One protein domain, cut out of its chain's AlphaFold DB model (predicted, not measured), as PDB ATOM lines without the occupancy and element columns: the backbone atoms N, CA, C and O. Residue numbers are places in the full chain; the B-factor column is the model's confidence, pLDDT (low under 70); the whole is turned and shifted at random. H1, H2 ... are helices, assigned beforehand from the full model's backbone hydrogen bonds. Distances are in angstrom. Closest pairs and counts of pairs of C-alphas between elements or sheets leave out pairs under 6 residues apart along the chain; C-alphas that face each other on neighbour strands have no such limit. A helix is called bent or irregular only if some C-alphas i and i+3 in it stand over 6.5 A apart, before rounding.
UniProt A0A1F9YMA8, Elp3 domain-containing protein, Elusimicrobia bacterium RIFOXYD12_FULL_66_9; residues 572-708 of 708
ATOM      1  N   LEU A 572     176.238 126.396 156.723       97.56
ATOM      2  CA  LEU A 572     176.246 126.220 155.269       97.56
ATOM      3  C   LEU A 572     177.031 124.963 154.868       97.56
ATOM      4  O   LEU A 572     176.571 124.197 154.030       97.56
ATOM      5  N   GLU A 573     178.184 124.728 155.495       97.25
ATOM      6  CA  GLU A 573     179.017 123.546 155.268       97.25
ATOM      7  C   GLU A 573     178.286 122.268 155.678       97.25
ATOM      8  O   GLU A 573     178.327 121.283 154.948       97.25
ATOM      9  N   GLY A 574     177.581 122.290 156.814       97.25
ATOM     10  CA  GLY A 574     176.775 121.159 157.271       97.25
ATOM     11  C   GLY A 574     175.639 120.839 156.300       97.25
ATOM     12  O   GLY A 574     175.416 119.675 155.974       97.25
ATOM     13  N   PHE A 575     174.956 121.863 155.779       98.38
ATOM     14  CA  PHE A 575     173.927 121.676 154.755       98.38
ATOM     15  C   PHE A 575     174.507 121.140 153.440       98.38
ATOM     16  O   PHE A 575     174.006 120.148 152.919       98.38
ATOM     17  N   ALA A 576     175.588 121.733 152.930       98.31
ATOM     18  CA  ALA A 576     176.244 121.278 151.704       98.31
ATOM     19  C   ALA A 576     176.764 119.834 151.832       98.31
ATOM     20  O   ALA A 576     176.544 119.017 150.942       98.31
ATOM     21  N   GLY A 577     177.376 119.495 152.970       97.81
ATOM     22  CA  GLY A 577     177.832 118.138 153.266       97.81
ATOM     23  C   GLY A 577     176.683 117.133 153.363       97.81
ATOM     24  O   GLY A 577     176.810 116.017 152.866       97.81
ATOM     25  N   PHE A 578     175.540 117.523 153.940       98.25
ATOM     26  CA  PHE A 578     174.328 116.701 153.925       98.25
ATOM     27  C   PHE A 578     173.833 116.457 152.492       98.25
ATOM     28  O   PHE A 578     173.583 115.311 152.122       98.25
ATOM     29  N   VAL A 579     173.740 117.519 151.680       98.06
ATOM     30  CA  VAL A 579     173.302 117.443 150.278       98.06
ATOM     31  C   VAL A 579     174.184 116.483 149.483       98.06
ATOM     32  O   VAL A 579     173.662 115.619 148.785       98.06
ATOM     33  N   GLU A 580     175.505 116.577 149.622       97.62
ATOM     34  CA  GLU A 580     176.451 115.694 148.939       97.62
ATOM     35  C   GLU A 580     176.354 114.242 149.418       97.62
ATOM     36  O   GLU A 580     176.293 113.315 148.603       97.62
ATOM     37  N   LYS A 581     176.350 114.034 150.739       97.50
ATOM     38  CA  LYS A 581     176.395 112.702 151.348       97.50
ATOM     39  C   LYS A 581     175.133 111.900 151.048       97.50
ATOM     40  O   LYS A 581     175.226 110.727 150.685       97.50
ATOM     41  N   GLU A 582     173.971 112.534 151.175       97.44
ATOM     42  CA  GLU A 582     172.674 111.862 151.080       97.44
ATOM     43  C   GLU A 582     172.061 111.931 149.668       97.44
ATOM     44  O   GLU A 582     170.978 111.395 149.448       97.44
ATOM     45  N   GLN A 583     172.765 112.494 148.670       95.56
ATOM     46  CA  GLN A 583     172.236 112.702 147.309       95.56
ATOM     47  C   GLN A 583     171.651 111.449 146.641       95.56
ATOM     48  O   GLN A 583     170.764 111.543 145.796       95.56
ATOM     49  N   LYS A 584     172.147 110.260 147.005       95.56
ATOM     50  CA  LYS A 584     171.673 108.975 146.462       95.56
ATOM     51  C   LYS A 584     170.294 108.573 146.989       95.56
ATOM     52  O   LYS A 584     169.669 107.699 146.393       95.56
ATOM     53  N   LEU A 585     169.856 109.158 148.102       96.12
ATOM     54  CA  LEU A 585     168.542 108.917 148.691       96.12
ATOM     55  C   LEU A 585     167.461 109.773 148.024       96.12
ATOM     56  O   LEU A 585     166.328 109.317 147.925       96.12
ATOM     57  N   PHE A 586     167.822 110.955 147.512       96.19
ATOM     58  CA  PHE A 586     166.877 111.945 146.992       96.19
ATOM     59  C   PHE A 586     165.995 111.401 145.866       96.19
ATOM     60  O   PHE A 586     166.476 110.943 144.823       96.19
ATOM     61  N   ARG A 587     164.676 111.545 146.026       95.50
ATOM     62  CA  ARG A 587     163.689 111.213 144.994       95.50
ATOM     63  C   ARG A 587     163.208 112.470 144.288       95.50
ATOM     64  O   ARG A 587     162.150 113.007 144.592       95.50
ATOM     65  N   VAL A 588     163.968 112.935 143.305       88.81
ATOM     66  CA  VAL A 588     163.625 114.150 142.547       88.81
ATOM     67  C   VAL A 588     162.455 113.900 141.587       88.81
ATOM     68  O   VAL A 588     162.446 112.921 140.833       88.81
ATOM     69  N   SER A 589     161.486 114.817 141.564       78.81
ATOM     70  CA  SER A 589     160.436 114.847 140.540       78.81
ATOM     71  C   SER A 589     161.048 115.220 139.181       78.81
ATOM     72  O   SER A 589     161.436 116.365 138.958       78.81
ATOM     73  N   ARG A 590     161.172 114.256 138.258       67.62
ATOM     74  CA  ARG A 590     161.759 114.465 136.918       67.62
ATOM     75  C   ARG A 590     160.773 115.130 135.955       67.62
ATOM     76  O   ARG A 590     160.298 114.498 135.014       67.62
ATOM     77  N   LYS A 591     160.429 116.389 136.210       70.06
ATOM     78  CA  LYS A 591     159.673 117.213 135.263       70.06
ATOM     79  C   LYS A 591     160.625 118.196 134.596       70.06
ATOM     80  O   LYS A 591     161.098 119.109 135.267       70.06
ATOM     81  N   ASP A 592     160.866 118.014 133.300       68.56
ATOM     82  CA  ASP A 592     161.600 118.996 132.496       68.56
ATOM     83  C   ASP A 592     160.905 120.358 132.616       68.56
ATOM     84  O   ASP A 592     159.678 120.456 132.448       68.56
ATOM     85  N   THR A 593     161.664 121.410 132.919       72.62
ATOM     86  CA  THR A 593     161.104 122.758 133.036       72.62
ATOM     87  C   THR A 593     161.257 123.530 131.733       72.62
ATOM     88  O   THR A 593     162.275 123.486 131.050       72.62
ATOM     89  N   LYS A 594     160.200 124.258 131.362       70.06
ATOM     90  CA  LYS A 594     160.220 125.213 130.239       70.06
ATOM     91  C   LYS A 594     160.398 126.657 130.711       70.06
ATOM     92  O   LYS A 594     160.316 127.577 129.899       70.06
ATOM     93  N   PHE A 595     160.555 126.853 132.016       78.44
ATOM     94  CA  PHE A 595     160.783 128.147 132.639       78.44
ATOM     95  C   PHE A 595     162.277 128.367 132.862       78.44
ATOM     96  O   PHE A 595     163.051 127.418 132.882       78.44
ATOM     97  N   GLY A 596     162.657 129.626 133.063       82.88
ATOM     98  CA  GLY A 596     164.048 129.995 133.287       82.88
ATOM     99  C   GLY A 596     164.827 130.337 132.016       82.88
ATOM    100  O   GLY A 596     164.326 130.250 130.893       82.88
ATOM    101  N   LEU A 597     166.047 130.817 132.220       88.06
ATOM    102  CA  LEU A 597     166.997 131.239 131.194       88.06
ATOM    103  C   LEU A 597     167.827 130.064 130.659       88.06
ATOM    104  O   LEU A 597     168.155 130.034 129.471       88.06
ATOM    105  N   ILE A 598     168.187 129.129 131.541       89.06
ATOM    106  CA  ILE A 598     168.996 127.941 131.251       89.06
ATOM    107  C   ILE A 598     168.364 126.770 132.019       89.06
ATOM    108  O   ILE A 598     168.910 126.335 133.039       89.06
ATOM    109  N   PRO A 599     167.176 126.304 131.583       85.50
ATOM    110  CA  PRO A 599     166.514 125.168 132.202       85.50
ATOM    111  C   PRO A 599     167.404 123.925 132.164       85.50
ATOM    112  O   PRO A 599     168.031 123.627 131.151       85.50
ATOM    113  N   ASP A 600     167.416 123.197 133.281       85.56
ATOM    114  CA  ASP A 600     167.988 121.851 133.401       85.56
ATOM    115  C   ASP A 600     169.436 121.711 132.862       85.56
ATOM    116  O   ASP A 600     169.699 120.880 131.987       85.56
ATOM    117  N   PRO A 601     170.407 122.503 133.374       88.06
ATOM    118  CA  PRO A 601     171.789 122.443 132.907       88.06
ATOM    119  C   PRO A 601     172.430 121.086 133.255       88.06
ATOM    120  O   PRO A 601     172.221 120.578 134.362       88.06
ATOM    121  N   PRO A 602     173.254 120.502 132.365       91.62
ATOM    122  CA  PRO A 602     173.963 119.265 132.672       91.62
ATOM    123  C   PRO A 602     175.014 119.492 133.769       91.62
ATOM    124  O   PRO A 602     175.584 120.584 133.890       91.62
ATOM    125  N   ARG A 603     175.308 118.445 134.549       95.25
ATOM    126  CA  ARG A 603     176.261 118.501 135.671       95.25
ATOM    127  C   ARG A 603     177.632 119.012 135.237       95.25
ATOM    128  O   ARG A 603     178.254 119.793 135.951       95.25
ATOM    129  N   GLU A 604     178.094 118.603 134.063       97.06
ATOM    130  CA  GLU A 604     179.386 118.996 133.505       97.06
ATOM    131  C   GLU A 604     179.457 120.510 133.275       97.06
ATOM    132  O   GLU A 604     180.495 121.122 133.520       97.06
ATOM    133  N   LEU A 605     178.345 121.130 132.863       96.88
ATOM    134  CA  LEU A 605     178.268 122.575 132.666       96.88
ATOM    135  C   LEU A 605     178.284 123.326 134.000       96.88
ATOM    136  O   LEU A 605     178.964 124.345 134.117       96.88
ATOM    137  N   LEU A 606     177.586 122.809 135.017       97.69
ATOM    138  CA  LEU A 606     177.667 123.340 136.381       97.69
ATOM    139  C   LEU A 606     179.103 123.268 136.910       97.69
ATOM    140  O   LEU A 606     179.621 124.269 137.391       97.69
ATOM    141  N   MET A 607     179.773 122.123 136.774       98.06
ATOM    142  CA  MET A 607     181.166 121.966 137.205       98.06
ATOM    143  C   MET A 607     182.108 122.931 136.479       98.06
ATOM    144  O   MET A 607     182.882 123.626 137.136       98.06
ATOM    145  N   ALA A 608     181.991 123.038 135.152       98.25
ATOM    146  CA  ALA A 608     182.781 123.978 134.359       98.25
ATOM    147  C   ALA A 608     182.555 125.434 134.798       98.25
ATOM    148  O   ALA A 608     183.498 126.224 134.844       98.25
ATOM    149  N   PHE A 609     181.324 125.787 135.179       98.50
ATOM    150  CA  PHE A 609     181.034 127.100 135.742       98.50
ATOM    151  C   PHE A 609     181.695 127.313 137.104       98.50
ATOM    152  O   PHE A 609     182.259 128.376 137.335       98.50
ATOM    153  N   LEU A 610     181.670 126.325 138.004       98.38
ATOM    154  CA  LEU A 610     182.340 126.441 139.304       98.38
ATOM    155  C   LEU A 610     183.862 126.590 139.151       98.38
ATOM    156  O   LEU A 610     184.486 127.325 139.915       98.38
ATOM    157  N   ASP A 611     184.465 125.933 138.159       98.00
ATOM    158  CA  ASP A 611     185.874 126.137 137.806       98.00
ATOM    159  C   ASP A 611     186.137 127.559 137.307       98.00
ATOM    160  O   ASP A 611     187.110 128.186 137.723       98.00
ATOM    161  N   HIS A 612     185.250 128.074 136.456       98.00
ATOM    162  CA  HIS A 612     185.331 129.423 135.909       98.00
ATOM    163  C   HIS A 612     185.114 130.514 136.973       98.00
ATOM    164  O   HIS A 612     185.834 131.508 136.988       98.00
ATOM    165  N   ALA A 613     184.150 130.332 137.879       97.94
ATOM    166  CA  ALA A 613     183.769 131.329 138.876       97.94
ATOM    167  C   ALA A 613     184.767 131.442 140.040       97.94
ATOM    168  O   ALA A 613     184.886 132.508 140.639       97.94
ATOM    169  N   TYR A 614     185.488 130.363 140.365       97.69
ATOM    170  CA  TYR A 614     186.422 130.314 141.496       97.69
ATOM    171  C   TYR A 614     187.813 129.810 141.058       97.69
ATOM    172  O   TYR A 614     188.218 128.703 141.435       97.69
ATOM    173  N   PRO A 615     188.558 130.589 140.249       93.94
ATOM    174  CA  PRO A 615     189.845 130.154 139.702       93.94
ATOM    175  C   PRO A 615     190.987 130.200 140.731       93.94
ATOM    176  O   PRO A 615     191.970 129.471 140.601       93.94
ATOM    177  N   GLU A 616     190.864 131.040 141.760       94.88
ATOM    178  CA  GLU A 616     191.925 131.297 142.732       94.88
ATOM    179  C   GLU A 616     191.976 130.245 143.848       94.88
ATOM    180  O   GLU A 616     190.955 129.805 144.383       94.88
ATOM    181  N   THR A 617     193.186 129.902 144.298       93.62
ATOM    182  CA  THR A 617     193.392 128.952 145.411       93.62
ATOM    183  C   THR A 617     192.787 129.440 146.727       93.62
ATOM    184  O   THR A 617     192.358 128.629 147.547       93.62
ATOM    185  N   ALA A 618     192.689 130.759 146.912       94.31
ATOM    186  CA  ALA A 618     192.046 131.377 148.068       94.31
ATOM    187  C   ALA A 618     190.534 131.081 148.155       94.31
ATOM    188  O   ALA A 618     189.964 131.163 149.242       94.31
ATOM    189  N   ASP A 619     189.894 130.726 147.036       96.81
ATOM    190  CA  ASP A 619     188.456 130.445 146.937       96.81
ATOM    191  C   ASP A 619     188.152 128.940 146.862       96.81
ATOM    192  O   ASP A 619     186.989 128.532 146.830       96.81
ATOM    193  N   ALA A 620     189.186 128.090 146.909       96.50
ATOM    194  CA  ALA A 620     189.069 126.641 146.747       96.50
ATOM    195  C   ALA A 620     188.113 125.987 147.760       96.50
ATOM    196  O   ALA A 620     187.382 125.064 147.405       96.50
ATOM    197  N   ALA A 621     188.067 126.480 149.003       96.56
ATOM    198  CA  ALA A 621     187.140 125.972 150.015       96.56
ATOM    199  C   ALA A 621     185.672 126.270 149.660       96.56
ATOM    200  O   ALA A 621     184.810 125.404 149.795       96.56
ATOM    201  N   PHE A 622     185.384 127.476 149.160       97.75
ATOM    202  CA  PHE A 622     184.028 127.848 148.754       97.75
ATOM    203  C   PHE A 622     183.619 127.165 147.444       97.75
ATOM    204  O   PHE A 622     182.470 126.754 147.286       97.75
ATOM    205  N   LYS A 623     184.574 126.962 146.532       98.38
ATOM    206  CA  LYS A 623     184.390 126.126 145.346       98.38
ATOM    207  C   LYS A 623     184.015 124.693 145.723       98.38
ATOM    208  O   LYS A 623     183.013 124.194 145.226       98.38
ATOM    209  N   ALA A 624     184.767 124.057 146.625       98.06
ATOM    210  CA  ALA A 624     184.471 122.707 147.107       98.06
ATOM    211  C   ALA A 624     183.074 122.627 147.742       98.06
ATOM    212  O   ALA A 624     182.307 121.726 147.423       98.06
ATOM    213  N   LEU A 625     182.699 123.631 148.540       98.12
ATOM    214  CA  LEU A 625     181.349 123.754 149.096       98.12
ATOM    215  C   LEU A 625     180.270 123.796 148.000       98.12
ATOM    216  O   LEU A 625     179.247 123.126 148.111       98.12
ATOM    217  N   ASN A 626     180.492 124.552 146.923       98.19
ATOM    218  CA  ASN A 626     179.560 124.602 145.794       98.19
ATOM    219  C   ASN A 626     179.510 123.286 145.006       98.19
ATOM    220  O   ASN A 626     178.453 122.939 144.485       98.19
ATOM    221  N   VAL A 627     180.616 122.538 144.937       98.25
ATOM    222  CA  VAL A 627     180.630 121.186 144.355       98.25
ATOM    223  C   VAL A 627     179.744 120.244 145.178       98.25
ATOM    224  O   VAL A 627     178.934 119.520 144.600       98.25
ATOM    225  N   SER A 628     179.800 120.314 146.511       98.50
ATOM    226  CA  SER A 628     178.891 119.567 147.394       98.50
ATOM    227  C   SER A 628     177.411 119.948 147.189       98.50
ATOM    228  O   SER A 628     176.520 119.128 147.401       98.50
ATOM    229  N   LEU A 629     177.133 121.165 146.703       98.44
ATOM    230  CA  LEU A 629     175.793 121.656 146.354       98.44
ATOM    231  C   LEU A 629     175.351 121.339 144.911       98.44
ATOM    232  O   LEU A 629     174.282 121.788 144.504       98.44
ATOM    233  N   LEU A 630     176.088 120.545 144.125       97.81
ATOM    234  CA  LEU A 630     175.640 120.166 142.772       97.81
ATOM    235  C   LEU A 630     174.209 119.584 142.736       97.81
ATOM    236  O   LEU A 630     173.417 120.082 141.935       97.81
ATOM    237  N   PRO A 631     173.810 118.642 143.621       96.81
ATOM    238  CA  PRO A 631     172.431 118.141 143.646       96.81
ATOM    239  C   PRO A 631     171.387 119.229 143.936       96.81
ATOM    240  O   PRO A 631     170.258 119.158 143.451       96.81
ATOM    241  N   TYR A 632     171.759 120.254 144.706       97.31
ATOM    242  CA  TYR A 632     170.904 121.406 144.985       97.31
ATOM    243  C   TYR A 632     170.665 122.229 143.711       97.31
ATOM    244  O   TYR A 632     169.514 122.491 143.359       97.31
ATOM    245  N   TYR A 633     171.717 122.539 142.947       96.81
ATOM    246  CA  TYR A 633     171.585 123.242 141.663       96.81
ATOM    247  C   TYR A 633     170.825 122.430 140.612       96.81
ATOM    248  O   TYR A 633     170.023 122.982 139.868       96.81
ATOM    249  N   GLU A 634     171.024 121.116 140.568       94.25
ATOM    250  CA  GLU A 634     170.309 120.226 139.646       94.25
ATOM    251  C   GLU A 634     168.809 120.133 139.953       94.25
ATOM    252  O   GLU A 634     168.005 119.889 139.051       94.25
ATOM    253  N   THR A 635     168.425 120.320 141.216       93.88
ATOM    254  CA  THR A 635     167.036 120.192 141.672       93.88
ATOM    255  C   THR A 635     166.237 121.477 141.462       93.88
ATOM    256  O   THR A 635     165.061 121.407 141.106       93.88
ATOM    257  N   LEU A 636     166.851 122.645 141.653       94.19
ATOM    258  CA  LEU A 636     166.157 123.934 141.608       94.19
ATOM    259  C   LEU A 636     166.069 124.538 140.195       94.19
ATOM    260  O   LEU A 636     166.749 124.104 139.260       94.19
ATOM    261  N   LEU A 637     165.206 125.549 140.041       92.81
ATOM    262  CA  LEU A 637     165.101 126.348 138.817       92.81
ATOM    263  C   LEU A 637     166.449 126.963 138.438       92.81
ATOM    264  O   LEU A 637     167.143 127.489 139.307       92.81
ATOM    265  N   ASP A 638     166.775 126.952 137.139       92.56
ATOM    266  CA  ASP A 638     167.918 127.687 136.583       92.56
ATOM    267  C   ASP A 638     169.204 127.501 137.413       92.56
ATOM    268  O   ASP A 638     169.925 128.460 137.699       92.56
ATOM    269  N   GLY A 639     169.498 126.260 137.818       94.75
ATOM    270  CA  GLY A 639     170.570 125.941 138.766       94.75
ATOM    271  C   GLY A 639     171.915 126.595 138.455       94.75
ATOM    272  O   GLY A 639     172.613 127.048 139.359       94.75
ATOM    273  N   LEU A 640     172.253 126.724 137.169       96.56
ATOM    274  CA  LEU A 640     173.469 127.395 136.710       96.56
ATOM    275  C   LEU A 640     173.441 128.913 136.959       96.56
ATOM    276  O   LEU A 640     174.425 129.491 137.418       96.56
ATOM    277  N   VAL A 641     172.306 129.569 136.706       96.44
ATOM    278  CA  VAL A 641     172.124 130.999 137.002       96.44
ATOM    279  C   VAL A 641     172.062 131.224 138.514       96.44
ATOM    280  O   VAL A 641     172.585 132.224 139.003       96.44
ATOM    281  N   LEU A 642     171.453 130.306 139.271       97.44
ATOM    282  CA  LEU A 642     171.452 130.343 140.732       97.44
ATOM    283  C   LEU A 642     172.882 130.249 141.288       97.44
ATOM    284  O   LEU A 642     173.270 131.102 142.090       97.44
ATOM    285  N   ALA A 643     173.691 129.301 140.803       98.31
ATOM    286  CA  ALA A 643     175.106 129.190 141.153       98.31
ATOM    287  C   ALA A 643     175.874 130.486 140.832       98.31
ATOM    288  O   ALA A 643     176.667 130.959 141.647       98.31
ATOM    289  N   ALA A 644     175.584 131.124 139.694       98.38
ATOM    290  CA  ALA A 644     176.190 132.402 139.333       98.38
ATOM    291  C   ALA A 644     175.791 133.552 140.267       98.38
ATOM    292  O   ALA A 644     176.646 134.334 140.687       98.38
ATOM    293  N   LYS A 645     174.515 133.645 140.660       98.12
ATOM    294  CA  LYS A 645     174.055 134.639 141.647       98.12
ATOM    295  C   LYS A 645     174.699 134.417 143.020       98.12
ATOM    296  O   LYS A 645     175.057 135.388 143.690       98.12
ATOM    297  N   ILE A 646     174.890 133.161 143.427       98.44
ATOM    298  CA  ILE A 646     175.616 132.805 144.654       98.44
ATOM    299  C   ILE A 646     177.074 133.254 144.564       98.44
ATOM    300  O   ILE A 646     177.554 133.895 145.497       98.44
ATOM    301  N   ALA A 647     177.748 133.011 143.437       98.50
ATOM    302  CA  ALA A 647     179.124 133.447 143.219       98.50
ATOM    303  C   ALA A 647     179.264 134.977 143.303       98.50
ATOM    304  O   ALA A 647     180.146 135.478 144.001       98.50
ATOM    305  N   VAL A 648     178.356 135.739 142.677       98.31
ATOM    306  CA  VAL A 648     178.331 137.211 142.807       98.31
ATOM    307  C   VAL A 648     178.176 137.624 144.270       98.31
ATOM    308  O   VAL A 648     178.965 138.421 144.784       98.31
ATOM    309  N   ARG A 649     177.186 137.067 144.981       97.81
ATOM    310  CA  ARG A 649     176.955 137.407 146.391       97.81
ATOM    311  C   ARG A 649     178.155 137.030 147.261       97.81
ATOM    312  O   ARG A 649     178.492 137.801 148.157       97.81
ATOM    313  N   TYR A 650     178.807 135.902 147.006       98.06
ATOM    314  CA  TYR A 650     180.016 135.485 147.709       98.06
ATOM    315  C   TYR A 650     181.132 136.525 147.582       98.06
ATOM    316  O   TYR A 650     181.617 137.013 148.605       98.06
ATOM    317  N   PHE A 651     181.487 136.931 146.359       98.00
ATOM    318  CA  PHE A 651     182.557 137.908 146.151       98.00
ATOM    319  C   PHE A 651     182.219 139.285 146.728       98.00
ATOM    320  O   PHE A 651     183.090 139.921 147.321       98.00
ATOM    321  N   LEU A 652     180.952 139.713 146.668       96.75
ATOM    322  CA  LEU A 652     180.500 140.938 147.339       96.75
ATOM    323  C   LEU A 652     180.687 140.864 148.862       96.75
ATOM    324  O   LEU A 652     181.146 141.825 149.480       96.75
ATOM    325  N   ARG A 653     180.353 139.728 149.487       95.88
ATOM    326  CA  ARG A 653     180.509 139.538 150.938       95.88
ATOM    327  C   ARG A 653     181.979 139.466 151.334       95.88
ATOM    328  O   ARG A 653     182.358 140.140 152.292       95.88
ATOM    329  N   LYS A 654     182.791 138.739 150.559       95.12
ATOM    330  CA  LYS A 654     184.247 138.644 150.722       95.12
ATOM    331  C   LYS A 654     184.901 140.026 150.652       95.12
ATOM    332  O   LYS A 654     185.661 140.372 151.550       95.12
ATOM    333  N   ALA A 655     184.553 140.838 149.653       96.19
ATOM    334  CA  ALA A 655     185.048 142.209 149.518       96.19
ATOM    335  C   ALA A 655     184.645 143.105 150.704       96.19
ATOM    336  O   ALA A 655     185.413 143.971 151.113       96.19
ATOM    337  N   ALA A 656     183.474 142.862 151.297       95.81
ATOM    338  CA  ALA A 656     183.006 143.553 152.497       95.81
ATOM    339  C   ALA A 656     183.579 142.991 153.818       95.81
ATOM    340  O   ALA A 656     183.150 143.416 154.889       95.81
ATOM    341  N   GLY A 657     184.493 142.013 153.778       94.94
ATOM    342  CA  GLY A 657     185.049 141.375 154.980       94.94
ATOM    343  C   GLY A 657     184.039 140.525 155.760       94.94
ATOM    344  O   GLY A 657     184.215 140.289 156.952       94.94
ATOM    345  N   SER A 658     182.964 140.079 155.105       93.75
ATOM    346  CA  SER A 658     181.875 139.305 155.709       93.75
ATOM    347  C   SER A 658     181.763 137.910 155.093       93.75
ATOM    348  O   SER A 658     182.106 137.692 153.930       93.75
ATOM    349  N   ARG A 659     181.266 136.945 155.868       93.38
ATOM    350  CA  ARG A 659     181.095 135.563 155.406       93.38
ATOM    351  C   ARG A 659     179.820 135.401 154.567       93.38
ATOM    352  O   ARG A 659     178.807 136.070 154.797       93.38
ATOM    353  N   PHE A 660     179.875 134.485 153.602       96.50
ATOM    354  CA  PHE A 660     178.693 133.909 152.964       96.50
ATOM    355  C   PHE A 660     178.245 132.682 153.774       96.50
ATOM    356  O   PHE A 660     179.004 131.725 153.913       96.50
ATOM    357  N   ASP A 661     177.048 132.736 154.350       95.62
ATOM    358  CA  ASP A 661     176.486 131.725 155.249       95.62
ATOM    359  C   ASP A 661     175.147 131.179 154.717       95.62
ATOM    360  O   ASP A 661     174.711 131.508 153.611       95.62
ATOM    361  N   LEU A 662     174.485 130.326 155.505       95.12
ATOM    362  CA  LEU A 662     173.215 129.707 155.125       95.12
ATOM    363  C   LEU A 662     172.081 130.737 154.958       95.12
ATOM    364  O   LEU A 662     171.210 130.550 154.112       95.12
ATOM    365  N   ASP A 663     172.109 131.849 155.705       92.31
ATOM    366  CA  ASP A 663     171.159 132.951 155.511       92.31
ATOM    367  C   ASP A 663     171.359 133.626 154.153       92.31
ATOM    368  O   ASP A 663     170.383 133.979 153.488       92.31
ATOM    369  N   GLN A 664     172.612 133.826 153.727       95.50
ATOM    370  CA  GLN A 664     172.896 134.368 152.399       95.50
ATOM    371  C   GLN A 664     172.452 133.411 151.291       95.50
ATOM    372  O   GLN A 664     171.856 133.884 150.324       95.50
ATOM    373  N   LEU A 665     172.675 132.098 151.442       97.50
ATOM    374  CA  LEU A 665     172.187 131.099 150.485       97.50
ATOM    375  C   LEU A 665     170.659 131.180 150.339       97.50
ATOM    376  O   LEU A 665     170.164 131.389 149.233       97.50
ATOM    377  N   ALA A 666     169.929 131.113 151.456       95.62
ATOM    378  CA  ALA A 666     168.467 131.164 151.470       95.62
ATOM    379  C   ALA A 666     167.913 132.473 150.874       95.62
ATOM    380  O   ALA A 666     166.909 132.469 150.163       95.62
ATOM    381  N   ARG A 667     168.574 133.613 151.125       94.56
ATOM    382  CA  ARG A 667     168.186 134.908 150.538       94.56
ATOM    383  C   ARG A 667     168.397 134.941 149.028       94.56
ATOM    384  O   ARG A 667     167.496 135.373 148.322       94.56
ATOM    385  N   VAL A 668     169.550 134.480 148.535       96.94
ATOM    386  CA  VAL A 668     169.829 134.440 147.089       96.94
ATOM    387  C   VAL A 668     168.871 133.490 146.372       96.94
ATOM    388  O   VAL A 668     168.375 133.839 145.304       96.94
ATOM    389  N   GLU A 669     168.561 132.335 146.968       97.38
ATOM    390  CA  GLU A 669     167.551 131.409 146.449       97.38
ATOM    391  C   GLU A 669     166.176 132.084 146.358       97.38
ATOM    392  O   GLU A 669     165.566 132.117 145.291       97.38
ATOM    393  N   ARG A 670     165.703 132.700 147.445       94.81
ATOM    394  CA  ARG A 670     164.417 133.406 147.460       94.81
ATOM    395  C   ARG A 670     164.346 134.502 146.399       94.81
ATOM    396  O   ARG A 670     163.362 134.577 145.663       94.81
ATOM    397  N   ASP A 671     165.373 135.342 146.322       93.38
ATOM    398  CA  ASP A 671     165.435 136.435 145.354       93.38
ATOM    399  C   ASP A 671     165.450 135.874 143.918       93.38
ATOM    400  O   ASP A 671     164.778 136.408 143.038       93.38
ATOM    401  N   HIS A 672     166.107 134.730 143.686       95.06
ATOM    402  CA  HIS A 672     166.085 134.028 142.403       95.06
ATOM    403  C   HIS A 672     164.664 133.594 141.987       95.06
ATOM    404  O   HIS A 672     164.266 133.829 140.843       95.06
ATOM    405  N   TYR A 673     163.870 133.033 142.904       93.69
ATOM    406  CA  TYR A 673     162.470 132.679 142.628       93.69
ATOM    407  C   TYR A 673     161.565 133.901 142.449       93.69
ATOM    408  O   TYR A 673     160.622 133.860 141.650       93.69
ATOM    409  N   TYR A 674     161.837 134.996 143.162       90.44
ATOM    410  CA  TYR A 674     161.119 136.257 142.973       90.44
ATOM    411  C   TYR A 674     161.400 136.829 141.584       90.44
ATOM    412  O   TYR A 674     160.455 137.146 140.863       90.44
ATOM    413  N   ASP A 675     162.660 136.857 141.152       89.06
ATOM    414  CA  ASP A 675     163.018 137.297 139.804       89.06
ATOM    415  C   ASP A 675     162.251 136.509 138.732       89.06
ATOM    416  O   ASP A 675     161.712 137.099 137.797       89.06
ATOM    417  N   ASN A 676     162.131 135.187 138.885       86.31
ATOM    418  CA  ASN A 676     161.331 134.360 137.979       86.31
ATOM    419  C   ASN A 676     159.835 134.702 138.024       86.31
ATOM    420  O   ASN A 676     159.216 134.953 136.989       86.31
ATOM    421  N   SER A 677     159.270 134.766 139.228       84.44
ATOM    422  CA  SER A 677     157.842 135.011 139.465       84.44
ATOM    423  C   SER A 677     157.344 136.342 138.896       84.44
ATOM    424  O   SER A 677     156.188 136.444 138.485       84.44
ATOM    425  N   TYR A 678     158.209 137.357 138.859       81.19
ATOM    426  CA  TYR A 678     157.872 138.710 138.415       81.19
ATOM    427  C   TYR A 678     158.406 139.053 137.014       81.19
ATOM    428  O   TYR A 678     158.410 140.224 136.644       81.19
ATOM    429  N   TYR A 679     158.858 138.073 136.219       81.19
ATOM    430  CA  TYR A 679     159.469 138.296 134.893       81.19
ATOM    431  C   TYR A 679     160.686 139.247 134.916       81.19
ATOM    432  O   TYR A 679     160.876 140.077 134.020       81.19
ATOM    433  N   MET A 680     161.518 139.117 135.945       84.06
ATOM    434  CA  MET A 680     162.740 139.896 136.179       84.06
ATOM    435  C   MET A 680     164.003 139.029 136.118       84.06
ATOM    436  O   MET A 680     165.052 139.435 136.618       84.06
ATOM    437  N   THR A 681     163.926 137.830 135.534       82.56
ATOM    438  CA  THR A 681     165.101 136.969 135.375       82.56
ATOM    439  C   THR A 681     166.204 137.701 134.618       82.56
ATOM    440  O   THR A 681     165.969 138.399 133.630       82.56
ATOM    441  N   TYR A 682     167.435 137.558 135.106       88.94
ATOM    442  CA  TYR A 682     168.602 138.215 134.538       88.94
ATOM    443  C   TYR A 682     169.824 137.305 134.605       88.94
ATOM    444  O   TYR A 682     169.935 136.432 135.468       88.94
ATOM    445  N   VAL A 683     170.758 137.562 133.692       91.38
ATOM    446  CA  VAL A 683     172.097 136.969 133.692       91.38
ATOM    447  C   VAL A 683     173.024 137.888 134.491       91.38
ATOM    448  O   VAL A 683     173.130 139.064 134.123       91.38
ATOM    449  N   PRO A 684     173.684 137.407 135.562       94.69
ATOM    450  CA  PRO A 684     174.694 138.186 136.274       94.69
ATOM    451  C   PRO A 684     175.773 138.690 135.312       94.69
ATOM    452  O   PRO A 684     176.290 137.924 134.497       94.69
ATOM    453  N   LYS A 685     176.088 139.989 135.363       95.44
ATOM    454  CA  LYS A 685     176.977 140.629 134.376       95.44
ATOM    455  C   LYS A 685     178.399 140.081 134.460       95.44
ATOM    456  O   LYS A 685     179.059 139.967 133.435       95.44
ATOM    457  N   GLU A 686     178.815 139.729 135.669       96.94
ATOM    458  CA  GLU A 686     180.114 139.181 136.048       96.94
ATOM    459  C   GLU A 686     180.427 137.856 135.345       96.94
ATOM    460  O   GLU A 686     181.593 137.565 135.121       96.94
ATOM    461  N   TYR A 687     179.395 137.093 134.970       97.31
ATOM    462  CA  TYR A 687     179.521 135.766 134.352       97.31
ATOM    463  C   TYR A 687     178.781 135.673 133.013       97.31
ATOM    464  O   TYR A 687     178.393 134.597 132.554       97.31
ATOM    465  N   ALA A 688     178.494 136.820 132.394       94.75
ATOM    466  CA  ALA A 688     177.699 136.864 131.176       94.75
ATOM    467  C   ALA A 688     178.417 136.226 129.977       94.75
ATOM    468  O   ALA A 688     177.752 135.712 129.081       94.75
ATOM    469  N   ASP A 689     179.746 136.263 129.947       95.81
ATOM    470  CA  ASP A 689     180.589 135.594 128.955       95.81
ATOM    471  C   ASP A 689     180.411 134.070 128.984       95.81
ATOM    472  O   ASP A 689     180.229 133.466 127.927       95.81
ATOM    473  N   PHE A 690     180.361 133.475 130.178       97.12
ATOM    474  CA  PHE A 690     180.119 132.046 130.356       97.12
ATOM    475  C   PHE A 690     178.659 131.672 130.089       97.12
ATOM    476  O   PHE A 690     178.383 130.670 129.441       97.12
ATOM    477  N   LEU A 691     177.701 132.460 130.584       95.56
ATOM    478  CA  LEU A 691     176.287 132.068 130.593       95.56
ATOM    479  C   LEU A 691     175.573 132.294 129.252       95.56
ATOM    480  O   LEU A 691     174.707 131.504 128.880       95.56
ATOM    481  N   ARG A 692     175.910 133.360 128.507       93.12
ATOM    482  CA  ARG A 692     175.207 133.736 127.262       93.12
ATOM    483  C   ARG A 692     175.144 132.636 126.194       93.12
ATOM    484  O   ARG A 692     174.075 132.502 125.603       93.12
ATOM    485  N   PRO A 693     176.209 131.853 125.938       93.56
ATOM    486  CA  PRO A 693     176.172 130.753 124.970       93.56
ATOM    487  C   PRO A 693     175.147 129.658 125.291       93.56
ATOM    488  O   PRO A 693     174.740 128.929 124.392       93.56
ATOM    489  N   HIS A 694     174.740 129.541 126.556       91.06
ATOM    490  CA  HIS A 694     173.831 128.504 127.047       91.06
ATOM    491  C   HIS A 694     172.405 129.003 127.262       91.06
ATOM    492  O   HIS A 694     171.533 128.213 127.623       91.06
ATOM    493  N   LEU A 695     172.153 130.298 127.051       87.88
ATOM    494  CA  LEU A 695     170.802 130.831 127.124       87.88
ATOM    495  C   LEU A 695     169.942 130.107 126.102       87.88
ATOM    496  O   LEU A 695     170.228 130.113 124.901       87.88
ATOM    497  N   HIS A 696     168.848 129.526 126.580       77.56
ATOM    498  CA  HIS A 696     167.797 129.125 125.673       77.56
ATOM    499  C   HIS A 696     167.355 130.382 124.929       77.56
ATOM    500  O   HIS A 696     167.157 131.428 125.557       77.56
ATOM    501  N   SER A 697     167.251 130.301 123.591       55.06
ATOM    502  CA  SER A 697     166.710 131.404 122.788       55.06
ATOM    503  C   SER A 697     165.473 131.894 123.522       55.06
ATOM    504  O   SER A 697     164.603 131.049 123.772       55.06
ATOM    505  N   PRO A 698     165.394 133.185 123.913       44.66
ATOM    506  CA  PRO A 698     164.212 133.681 124.577       44.66
ATOM    507  C   PRO A 698     163.102 133.329 123.616       44.66
ATOM    508  O   PRO A 698     163.094 133.792 122.470       44.66
ATOM    509  N   LEU A 699     162.227 132.414 124.030       37.25
ATOM    510  CA  LEU A 699     160.974 132.266 123.342       37.25
ATOM    511  C   LEU A 699     160.482 133.708 123.283       37.25
ATOM    512  O   LEU A 699     160.269 134.364 124.308       37.25
ATOM    513  N   THR A 700     160.327 134.222 122.065       31.12
ATOM    514  CA  THR A 700     159.303 135.224 121.815       31.12
ATOM    515  C   THR A 700     158.107 134.807 122.685       31.12
ATOM    516  O   THR A 700     157.885 133.602 122.841       31.12
ATOM    517  N   PRO A 701     157.301 135.714 123.255       37.31
ATOM    518  CA  PRO A 701     156.093 135.355 124.013       37.31
ATOM    519  C   PRO A 701     155.165 134.309 123.342       37.31
ATOM    520  O   PRO A 701     154.177 133.891 123.940       37.31
ATOM    521  N   SER A 702     155.460 133.898 122.104       34.91
ATOM    522  CA  SER A 702     155.098 132.644 121.462       34.91
ATOM    523  C   SER A 702     155.098 131.417 122.389       34.91
ATOM    524  O   SER A 702     156.085 130.726 122.621       34.91
ATOM    525  N   ARG A 703     153.864 131.105 122.781       33.59
ATOM    526  CA  ARG A 703     153.339 129.762 123.014       33.59
ATOM    527  C   ARG A 703     153.887 129.055 124.258       33.59
ATOM    528  O   ARG A 703     154.488 127.988 124.163       33.59
ATOM    529  N   ARG A 704     153.413 129.497 125.434       44.22
ATOM    530  CA  ARG A 704     152.783 128.491 126.317       44.22
ATOM    531  C   ARG A 704     151.766 127.748 125.432       44.22
ATOM    532  O   ARG A 704     150.996 128.444 124.759       44.22
ATOM    533  N   PRO A 705     151.794 126.408 125.305       36.44
ATOM    534  CA  PRO A 705     150.764 125.715 124.541       36.44
ATOM    535  C   PRO A 705     149.405 126.221 125.026       36.44
ATOM    536  O   PRO A 705     149.202 126.352 126.235       36.44
ATOM    537  N   ARG A 706     148.522 126.601 124.090       31.47
ATOM    538  CA  ARG A 706     147.135 126.899 124.458       31.47
ATOM    539  C   ARG A 706     146.655 125.693 125.273       31.47
ATOM    540  O   ARG A 706     146.890 124.575 124.805       31.47
ATOM    541  N   PRO A 707     146.069 125.893 126.465       35.22
ATOM    542  CA  PRO A 707     145.379 124.799 127.123       35.22
ATOM    543  C   PRO A 707     144.382 124.249 126.101       35.22
ATOM    544  O   PRO A 707     143.640 125.030 125.498       35.22
ATOM    545  N   SER A 708     144.490 122.952 125.817       31.80
ATOM    546  CA  SER A 708     143.545 122.230 124.965       31.80
ATOM    547  C   SER A 708     142.131 122.362 125.501       31.80
ATOM    548  O   SER A 708     141.998 122.241 126.744       31.80
TER     549      SER A 708
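AT A GLANCE: This is residues 572 to 708 of the 708 residues of the protein "Elp3 domain-containing protein" of Elusimicrobia bacterium RIFOXYD12_FULL_66_9 (UniProt A0A1F9YMA8). A small cluster of helices is built round the long helix H5, with H2, H6 and H7 packed about it, H6 crossing it and H3 folding back beside H2. H1 lies at the far side of the cluster, where it packs on H3 and H4; residues 583 to 602 swing from it in a wide arc to H2, and residues 697 to 708 trail away from the body. The printed part has 137 residues with seven named helices, H1 to H7 in order, and no named strand, and its class is all helix. It is compact, with a radius of gyration of the C-alphas of 15.5 A, and spans 52 by 36 by 26 A, the tail adding to the length.

HOW THE PARTS SIT: H1, residues 572 to 582, touches H3, residues 617 to 628, at a steep tilt of 46 degrees, with residues 625 to 628 of H3 alone; the closest C-alphas are those of Glu 580 and Ser 628, 4.8 A apart. H1 also touches H4, residues 630 to 635, about perpendicular at 77 degrees, closest at the C-alphas of Val 579 and Pro 631, 6.7 A. H2, residues 603 to 613, forms a helical hairpin with H3, at a shallow tilt of 23 degrees, opposite ways; the closest C-alphas are those of Leu 610 and Lys 623, 6.4 A. H5, residues 639 to 655, is the hub, touching four helices. It touches H2 at a shallow tilt of 21 degrees, the same way, closest at the C-alphas of Leu 606 and Leu 640, 5.8 A. H4 and H5 touch only at the corner. H6, residues 662 to 677, touches H5 at a steep tilt of 48 degrees, with the C-alphas of Ile 646 and Val 668 closest at 6.5 A. H7, residues 685 to 694, only just touches H5, with 3 pairs of C-alphas within 8 A, the closest those of Ala 644 and Tyr 687, 6.9 A. H2, H5 and H7 form a bundle, three helices side by side. H1 and H5 are apart, as are H6 and H7. In H1, H2, H4, H5 and H6 every O i to N i+4 pair is within hydrogen-bond range; in H3 6 of 8 are, and in H7 2 of 6, beside 3 of 7 O i to N i+3 pairs.

IN THESE COORDINATES: H1 begins at C-alpha 572, (176.246, 126.220, 155.269). H5 measures 24.3 A from first to last C-alpha, H6 22.6 A and H3 17.4 A. H3 and H7 are irregular: C-alphas 618 and 621 are 7.6 A apart, and C-alphas 686 and 689 are 8.0 A apart. H7 ends at C-alpha 694, (173.831, 128.504, 127.047).

THE WHOLE: The two C-alphas farthest apart, those of Gly 657 and Ser 708, are 54.7 A apart. The printed part has no cut and ends at residue 708, the chain's last residue. The link from H1 to H2, 20 residues, is long. The mean pLDDT of the printed part is 88.5; residues 590, 592 and 697 to 708 are under 70.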